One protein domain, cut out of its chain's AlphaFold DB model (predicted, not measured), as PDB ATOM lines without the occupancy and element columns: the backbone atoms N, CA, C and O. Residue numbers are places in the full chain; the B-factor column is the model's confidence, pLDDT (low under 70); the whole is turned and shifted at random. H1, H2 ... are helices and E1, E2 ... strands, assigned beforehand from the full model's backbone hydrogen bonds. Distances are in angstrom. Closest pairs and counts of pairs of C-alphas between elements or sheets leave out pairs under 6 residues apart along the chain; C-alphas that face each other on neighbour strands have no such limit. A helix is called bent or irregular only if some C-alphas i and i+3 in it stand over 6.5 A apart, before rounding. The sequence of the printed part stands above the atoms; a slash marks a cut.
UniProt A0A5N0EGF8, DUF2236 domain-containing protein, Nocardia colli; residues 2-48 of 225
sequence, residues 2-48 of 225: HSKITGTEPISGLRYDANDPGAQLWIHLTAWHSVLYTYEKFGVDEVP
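AT A GLANCE: This is residues 2 to 48 of the 225 residues of the protein "DUF2236 domain-containing protein" of Nocardia colli (UniProt A0A5N0EGF8). Picture a single long helix, H1, sticking out like an arm from a small two-stranded hairpin, E1 and E2, whose strands run crosswise to the helix at its first end. H1 makes most of the length, and the short tail of residues 43 to 48 ends the printed part at the end of the helix away from the hairpin. The printed part has 47 residues, with two named strands and then one named helix in the order E1, E2, H1; the sheet, of order E1 - E2, is antiparallel, and the class is mixed, helices and strands. The whole is extended, with a radius of gyration of the C-alphas of 15.9 A, and the C-alphas span 44 by 22 by 18 A along their three main axes.

HOW THE PARTS SIT: Start at residue 2 and go on to strand E1, residues 6 to 8; after a short link of 6 residues you reach strand E2, residues 15 to 17. E1 and E2 form a hairpin, antiparallel with 160 degrees between their directions. Look at the C-alphas that face each other: Thr 6 and Asp 17 are 4.4 A apart, and Gly 7 and Tyr 16 are 5.1 A apart. Between the strands, N 7 and O 16 are 2.9 A apart and N 16 and O 7 are 2.7 A apart, both within hydrogen-bond range. A tight link of 3 residues then leads from E2 to helix H1, residues 21 to 42. E1 and H1 are apart. In H1 every O i to N i+4 pair is within hydrogen-bond range, and the helix is not bent.

IN THESE COORDINATES: Find C-alpha 6 at (-15.802, 31.479, 15.405), where E1 begins; it runs 7.3 A to C-alpha 8. E2 runs 6.8 A from C-alpha 15 at (-20.651, 31.521, 9.527) to C-alpha 17. Next find C-alpha 21 at (-8.978, 37.142, 5.455); from there H1 runs 31.3 A to C-alpha 42 at (-10.140, 67.786, 11.661), and the second coordinate shows most of the climb.

THE WHOLE: The two C-alphas farthest apart are those of Gly 13 and Asp 45, at 45.4 A, while those of His 2 and Pro 48, the first and last printed, are 35.2 A apart. Residues 21 to 38, which belong to H1, stand free, and so do residues 40 to 46, of which 40 to 42 belong to H1. The printed part has no cut, and no link between its named elements is long. The mean pLDDT of the printed part is 77.9; look for values under 70 at residue 2 and at residues 40 to 45.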
ATOM      1  N   HIS A   2      -7.840  35.474  18.333       65.06
ATOM      2  CA  HIS A   2      -8.817  35.366  17.231       65.06
ATOM      3  C   HIS A   2      -9.105  33.940  16.737       65.06
ATOM      4  O   HIS A   2     -10.246  33.648  16.413       65.06
ATOM      5  N   SER A   3      -8.146  33.008  16.814       73.31
ATOM      6  CA  SER A   3      -8.354  31.598  16.426       73.31
ATOM      7  C   SER A   3      -9.442  30.849  17.198       73.31
ATOM      8  O   SER A   3      -9.835  29.761  16.792       73.31
ATOM      9  N   LYS A   4      -9.904  31.397  18.326       73.19
ATOM     10  CA  LYS A   4     -10.970  30.812  19.148       73.19
ATOM     11  C   LYS A   4     -12.327  31.493  18.938       73.19
ATOM     12  O   LYS A   4     -13.289  31.102  19.587       73.19
ATOM     13  N   ILE A   5     -12.397  32.525  18.097       79.06
ATOM     14  CA  ILE A   5     -13.592  33.350  17.909       79.06
ATOM     15  C   ILE A   5     -14.209  33.000  16.554       79.06
ATOM     16  O   ILE A   5     -13.953  33.655  15.546       79.06
ATOM     17  N   THR A   6     -15.013  31.941  16.553       85.19
ATOM     18  CA  THR A   6     -15.802  31.479  15.405       85.19
ATOM     19  C   THR A   6     -17.253  31.269  15.838       85.19
ATOM     20  O   THR A   6     -17.530  31.098  17.026       85.19
ATOM     21  N   GLY A   7     -18.204  31.317  14.907       87.06
ATOM     22  CA  GLY A   7     -19.616  31.126  15.235       87.06
ATOM     23  C   GLY A   7     -20.543  31.333  14.049       87.06
ATOM     24  O   GLY A   7     -20.092  31.387  12.910       87.06
ATOM     25  N   THR A   8     -21.836  31.459  14.323       88.31
ATOM     26  CA  THR A   8     -22.842  31.856  13.335       88.31
ATOM     27  C   THR A   8     -23.426  33.187  13.772       88.31
ATOM     28  O   THR A   8     -23.866  33.327  14.914       88.31
ATOM     29  N   GLU A   9     -23.372  34.176  12.891       78.38
ATOM     30  CA  GLU A   9     -23.876  35.519  13.153       78.38
ATOM     31  C   GLU A   9     -25.420  35.494  13.159       78.38
ATOM     32  O   GLU A   9     -26.030  34.912  12.259       78.38
ATOM     33  N   PRO A  10     -26.082  36.043  14.198       76.81
ATOM     34  CA  PRO A  10     -27.498  35.768  14.453       76.81
ATOM     35  C   PRO A  10     -28.471  36.493  13.515       76.81
ATOM     36  O   PRO A  10     -29.656  36.169  13.537       76.81
ATOM     37  N   ILE A  11     -28.016  37.473  12.725       80.56
ATOM     38  CA  ILE A  11     -28.886  38.273  11.849       80.56
ATOM     39  C   ILE A  11     -28.973  37.634  10.460       80.56
ATOM     40  O   ILE A  11     -30.066  37.420   9.945       80.56
ATOM     41  N   SER A  12     -27.828  37.311   9.861       83.75
ATOM     42  CA  SER A  12     -27.731  36.718   8.523       83.75
ATOM     43  C   SER A  12     -27.703  35.189   8.533       83.75
ATOM     44  O   SER A  12     -27.933  34.566   7.498       83.75
ATOM     45  N   GLY A  13     -27.396  34.564   9.675       86.12
ATOM     46  CA  GLY A  13     -27.189  33.118   9.770       86.12
ATOM     47  C   GLY A  13     -25.890  32.636   9.112       86.12
ATOM     48  O   GLY A  13     -25.679  31.428   8.990       86.12
ATOM     49  N   LEU A  14     -25.014  33.554   8.686       81.50
ATOM     50  CA  LEU A  14     -23.736  33.221   8.067       81.50
ATOM     51  C   LEU A  14     -22.696  32.815   9.111       81.50
ATOM     52  O   LEU A  14     -22.695  33.269  10.258       81.50
ATOM     53  N   ARG A  15     -21.773  31.948   8.693       82.31
ATOM     54  CA  ARG A  15     -20.651  31.521   9.527       82.31
ATOM     55  C   ARG A  15     -19.625  32.653   9.627       82.31
ATOM     56  O   ARG A  15     -19.183  33.184   8.616       82.31
ATOM     57  N   TYR A  16     -19.242  32.983  10.849       81.81
ATOM     58  CA  TYR A  16     -18.249  33.984  11.205       81.81
ATOM     59  C   TYR A  16     -16.957  33.310  11.684       81.81
ATOM     60  O   TYR A  16     -16.993  32.382  12.499       81.81
ATOM     61  N   ASP A  17     -15.820  33.814  11.216       83.50
ATOM     62  CA  ASP A  17     -14.486  33.480  11.710       83.50
ATOM     63  C   ASP A  17     -13.664  34.771  11.809       83.50
ATOM     64  O   ASP A  17     -13.501  35.489  10.826       83.50
ATOM     65  N   ALA A  18     -13.126  35.079  12.991       82.25
ATOM     66  CA  ALA A  18     -12.269  36.250  13.185       82.25
ATOM     67  C   ALA A  18     -10.923  36.163  12.426       82.25
ATOM     68  O   ALA A  18     -10.194  37.156  12.332       82.25
ATOM     69  N   ASN A  19     -10.569  34.980  11.919       83.31
ATOM     70  CA  ASN A  19      -9.428  34.751  11.039       83.31
ATOM     71  C   ASN A  19      -9.780  34.737   9.549       83.31
ATOM     72  O   ASN A  19      -8.882  34.501   8.742       83.31
ATOM     73  N   ASP A  20     -11.032  35.005   9.172       81.00
ATOM     74  CA  ASP A  20     -11.387  35.182   7.769       81.00
ATOM     75  C   ASP A  20     -10.574  36.342   7.151       81.00
ATOM     76  O   ASP A  20     -10.654  37.477   7.646       81.00
ATOM     77  N   PRO A  21      -9.785  36.102   6.085       78.50
ATOM     78  CA  PRO A  21      -8.978  37.142   5.455       78.50
ATOM     79  C   PRO A  21      -9.812  38.319   4.938       78.50
ATOM     80  O   PRO A  21      -9.349  39.457   4.998       78.50
ATOM     81  N   GLY A  22     -11.043  38.069   4.474       76.12
ATOM     82  CA  GLY A  22     -11.958  39.112   4.006       76.12
ATOM     83  C   GLY A  22     -12.378  40.058   5.132       76.12
ATOM     84  O   GLY A  22     -12.216  41.275   5.020       76.12
ATOM     85  N   ALA A  23     -12.837  39.504   6.256       76.00
ATOM     86  CA  ALA A  23     -13.187  40.261   7.454       76.00
ATOM     87  C   ALA A  23     -11.983  41.024   8.034       76.00
ATOM     88  O   ALA A  23     -12.112  42.184   8.433       76.00
ATOM     89  N   GLN A  24     -10.797  40.406   8.040       79.50
ATOM     90  CA  GLN A  24      -9.566  41.054   8.490       79.50
ATOM     91  C   GLN A  24      -9.146  42.204   7.575       79.50
ATOM     92  O   GLN A  24      -8.792  43.280   8.061       79.50
ATOM     93  N   LEU A  25      -9.202  42.017   6.259       80.50
ATOM     94  CA  LEU A  25      -8.903  43.080   5.309       80.50
ATOM     95  C   LEU A  25      -9.873  44.248   5.494       80.50
ATOM     96  O   LEU A  25      -9.441  45.395   5.606       80.50
ATOM     97  N   TRP A  26     -11.170  43.956   5.601       78.00
ATOM     98  CA  TRP A  26     -12.196  44.971   5.803       78.00
ATOM     99  C   TRP A  26     -11.966  45.773   7.088       78.00
ATOM    100  O   TRP A  26     -11.967  47.004   7.031       78.00
ATOM    101  N   ILE A  27     -11.711  45.121   8.232       83.56
ATOM    102  CA  ILE A  27     -11.505  45.842   9.500       83.56
ATOM    103  C   ILE A  27     -10.240  46.703   9.459       83.56
ATOM    104  O   ILE A  27     -10.264  47.828   9.946       83.56
ATOM    105  N   HIS A  28      -9.152  46.240   8.835       81.31
ATOM    106  CA  HIS A  28      -7.928  47.037   8.732       81.31
ATOM    107  C   HIS A  28      -8.104  48.215   7.773       81.31
ATOM    108  O   HIS A  28      -7.706  49.330   8.105       81.31
ATOM    109  N   LEU A  29      -8.731  48.005   6.612       79.50
ATOM    110  CA  LEU A  29      -8.993  49.079   5.654       79.50
ATOM    111  C   LEU A  29      -9.932  50.133   6.235       79.50
ATOM    112  O   LEU A  29      -9.633  51.319   6.154       79.50
ATOM    113  N   THR A  30     -11.041  49.721   6.846       80.94
ATOM    114  CA  THR A  30     -11.995  50.658   7.451       80.94
ATOM    115  C   THR A  30     -11.411  51.357   8.672       80.94
ATOM    116  O   THR A  30     -11.622  52.561   8.822       80.94
ATOM    117  N   ALA A  31     -10.606  50.671   9.492       85.44
ATOM    118  CA  ALA A  31      -9.873  51.302  10.584       85.44
ATOM    119  C   ALA A  31      -8.923  52.387  10.057       85.44
ATOM    120  O   ALA A  31      -9.045  53.542  10.465       85.44
ATOM    121  N   TRP A  32      -8.042  52.068   9.102       85.81
ATOM    122  CA  TRP A  32      -7.116  53.048   8.522       85.81
ATOM    123  C   TRP A  32      -7.838  54.182   7.797       85.81
ATOM    124  O   TRP A  32      -7.482  55.343   7.976       85.81
ATOM    125  N   HIS A  33      -8.890  53.872   7.041       75.12
ATOM    126  CA  HIS A  33      -9.712  54.877   6.379       75.12
ATOM    127  C   HIS A  33     -10.369  55.819   7.391       75.12
ATOM    128  O   HIS A  33     -10.320  57.028   7.203       75.12
ATOM    129  N   SER A  34     -10.912  55.306   8.498       75.88
ATOM    130  CA  SER A  34     -11.508  56.146   9.545       75.88
ATOM    131  C   SER A  34     -10.480  57.068  10.212       75.88
ATOM    132  O   SER A  34     -10.780  58.231  10.487       75.88
ATOM    133  N   VAL A  35      -9.247  56.583  10.414       80.44
ATOM    134  CA  VAL A  35      -8.134  57.372  10.959       80.44
ATOM    135  C   VAL A  35      -7.734  58.478   9.982       80.44
ATOM    136  O   VAL A  35      -7.613  59.630  10.394       80.44
ATOM    137  N   LEU A  36      -7.583  58.154   8.695       74.12
ATOM    138  CA  LEU A  36      -7.247  59.125   7.650       74.12
ATOM    139  C   LEU A  36      -8.357  60.158   7.455       74.12
ATOM    140  O   LEU A  36      -8.075  61.348   7.451       74.12
ATOM    141  N   TYR A  37      -9.616  59.730   7.398       71.75
ATOM    142  CA  TYR A  37     -10.762  60.629   7.298       71.75
ATOM    143  C   TYR A  37     -10.839  61.582   8.497       71.75
ATOM    144  O   TYR A  37     -11.103  62.768   8.337       71.75
ATOM    145  N   THR A  38     -10.566  61.086   9.707       73.69
ATOM    146  CA  THR A  38     -10.473  61.933  10.908       73.69
ATOM    147  C   THR A  38      -9.337  62.947  10.765       73.69
ATOM    148  O   THR A  38      -9.528  64.129  11.039       73.69
ATOM    149  N   TYR A  39      -8.168  62.508  10.299       71.44
ATOM    150  CA  TYR A  39      -7.017  63.377  10.075       71.44
ATOM    151  C   TYR A  39      -7.296  64.466   9.027       71.44
ATOM    152  O   TYR A  39      -6.962  65.624   9.254       71.44
ATOM    153  N   GLU A  40      -7.935  64.126   7.908       69.44
ATOM    154  CA  GLU A  40      -8.306  65.079   6.855       69.44
ATOM    155  C   GLU A  40      -9.393  66.050   7.314       69.44
ATOM    156  O   GLU A  40      -9.309  67.246   7.047       69.44
ATOM    157  N   LYS A  41     -10.412  65.546   8.019       68.69
ATOM    158  CA  LYS A  41     -11.574  66.338   8.422       68.69
ATOM    159  C   LYS A  41     -11.267  67.337   9.529       68.69
ATOM    160  O   LYS A  41     -11.807  68.435   9.501       68.69
ATOM    161  N   PHE A  42     -10.457  66.942  10.508       65.88
ATOM    162  CA  PHE A  42     -10.140  67.786  11.661       65.88
ATOM    163  C   PHE A  42      -8.765  68.459  11.532       65.88
ATOM    164  O   PHE A  42      -8.478  69.420  12.236       65.88
ATOM    165  N   GLY A  43      -7.904  68.005  10.616       65.19
ATOM    166  CA  GLY A  43      -6.556  68.548  10.455       65.19
ATOM    167  C   GLY A  43      -5.681  68.387  11.706       65.19
ATOM    168  O   GLY A  43      -6.112  67.957  12.776       65.19
ATOM    169  N   VAL A  44      -4.401  68.747  11.595       65.06
ATOM    170  CA  VAL A  44      -3.457  68.726  12.735       65.06
ATOM    171  C   VAL A  44      -3.634  69.951  13.643       65.06
ATOM    172  O   VAL A  44      -3.137  69.979  14.773       65.06
ATOM    173  N   ASP A  45      -4.323  70.982  13.156       68.94
ATOM    174  CA  ASP A  45      -4.462  72.263  13.849       68.94
ATOM    175  C   ASP A  45      -5.651  72.299  14.813       68.94
ATOM    176  O   ASP A  45      -5.608  73.044  15.789       68.94
ATOM    177  N   GLU A  46      -6.668  71.449  14.625       72.94
ATOM    178  CA  GLU A  46      -7.750  71.307  15.611       72.94
ATOM    179  C   GLU A  46      -7.400  70.344  16.752       72.94
ATOM    180  O   GLU A  46      -8.121  70.285  17.753       72.94
ATOM    181  N   VAL A  47      -6.288  69.605  16.637       79.88
ATOM    182  CA  VAL A  47      -5.814  68.698  17.686       79.88
ATOM    183  C   VAL A  47      -5.235  69.522  18.839       79.88
ATOM    184  O   VAL A  47      -4.212  70.186  18.655       79.88
ATOM    185  N   PRO A  48      -5.817  69.452  20.050       85.50
ATOM    186  CA  PRO A  48      -5.303  70.194  21.193       85.50
ATOM    187  C   PRO A  48      -3.852  69.820  21.522       85.50
ATOM    188  O   PRO A  48      -3.544  68.663  21.812       85.50
TER     189      PRO A  48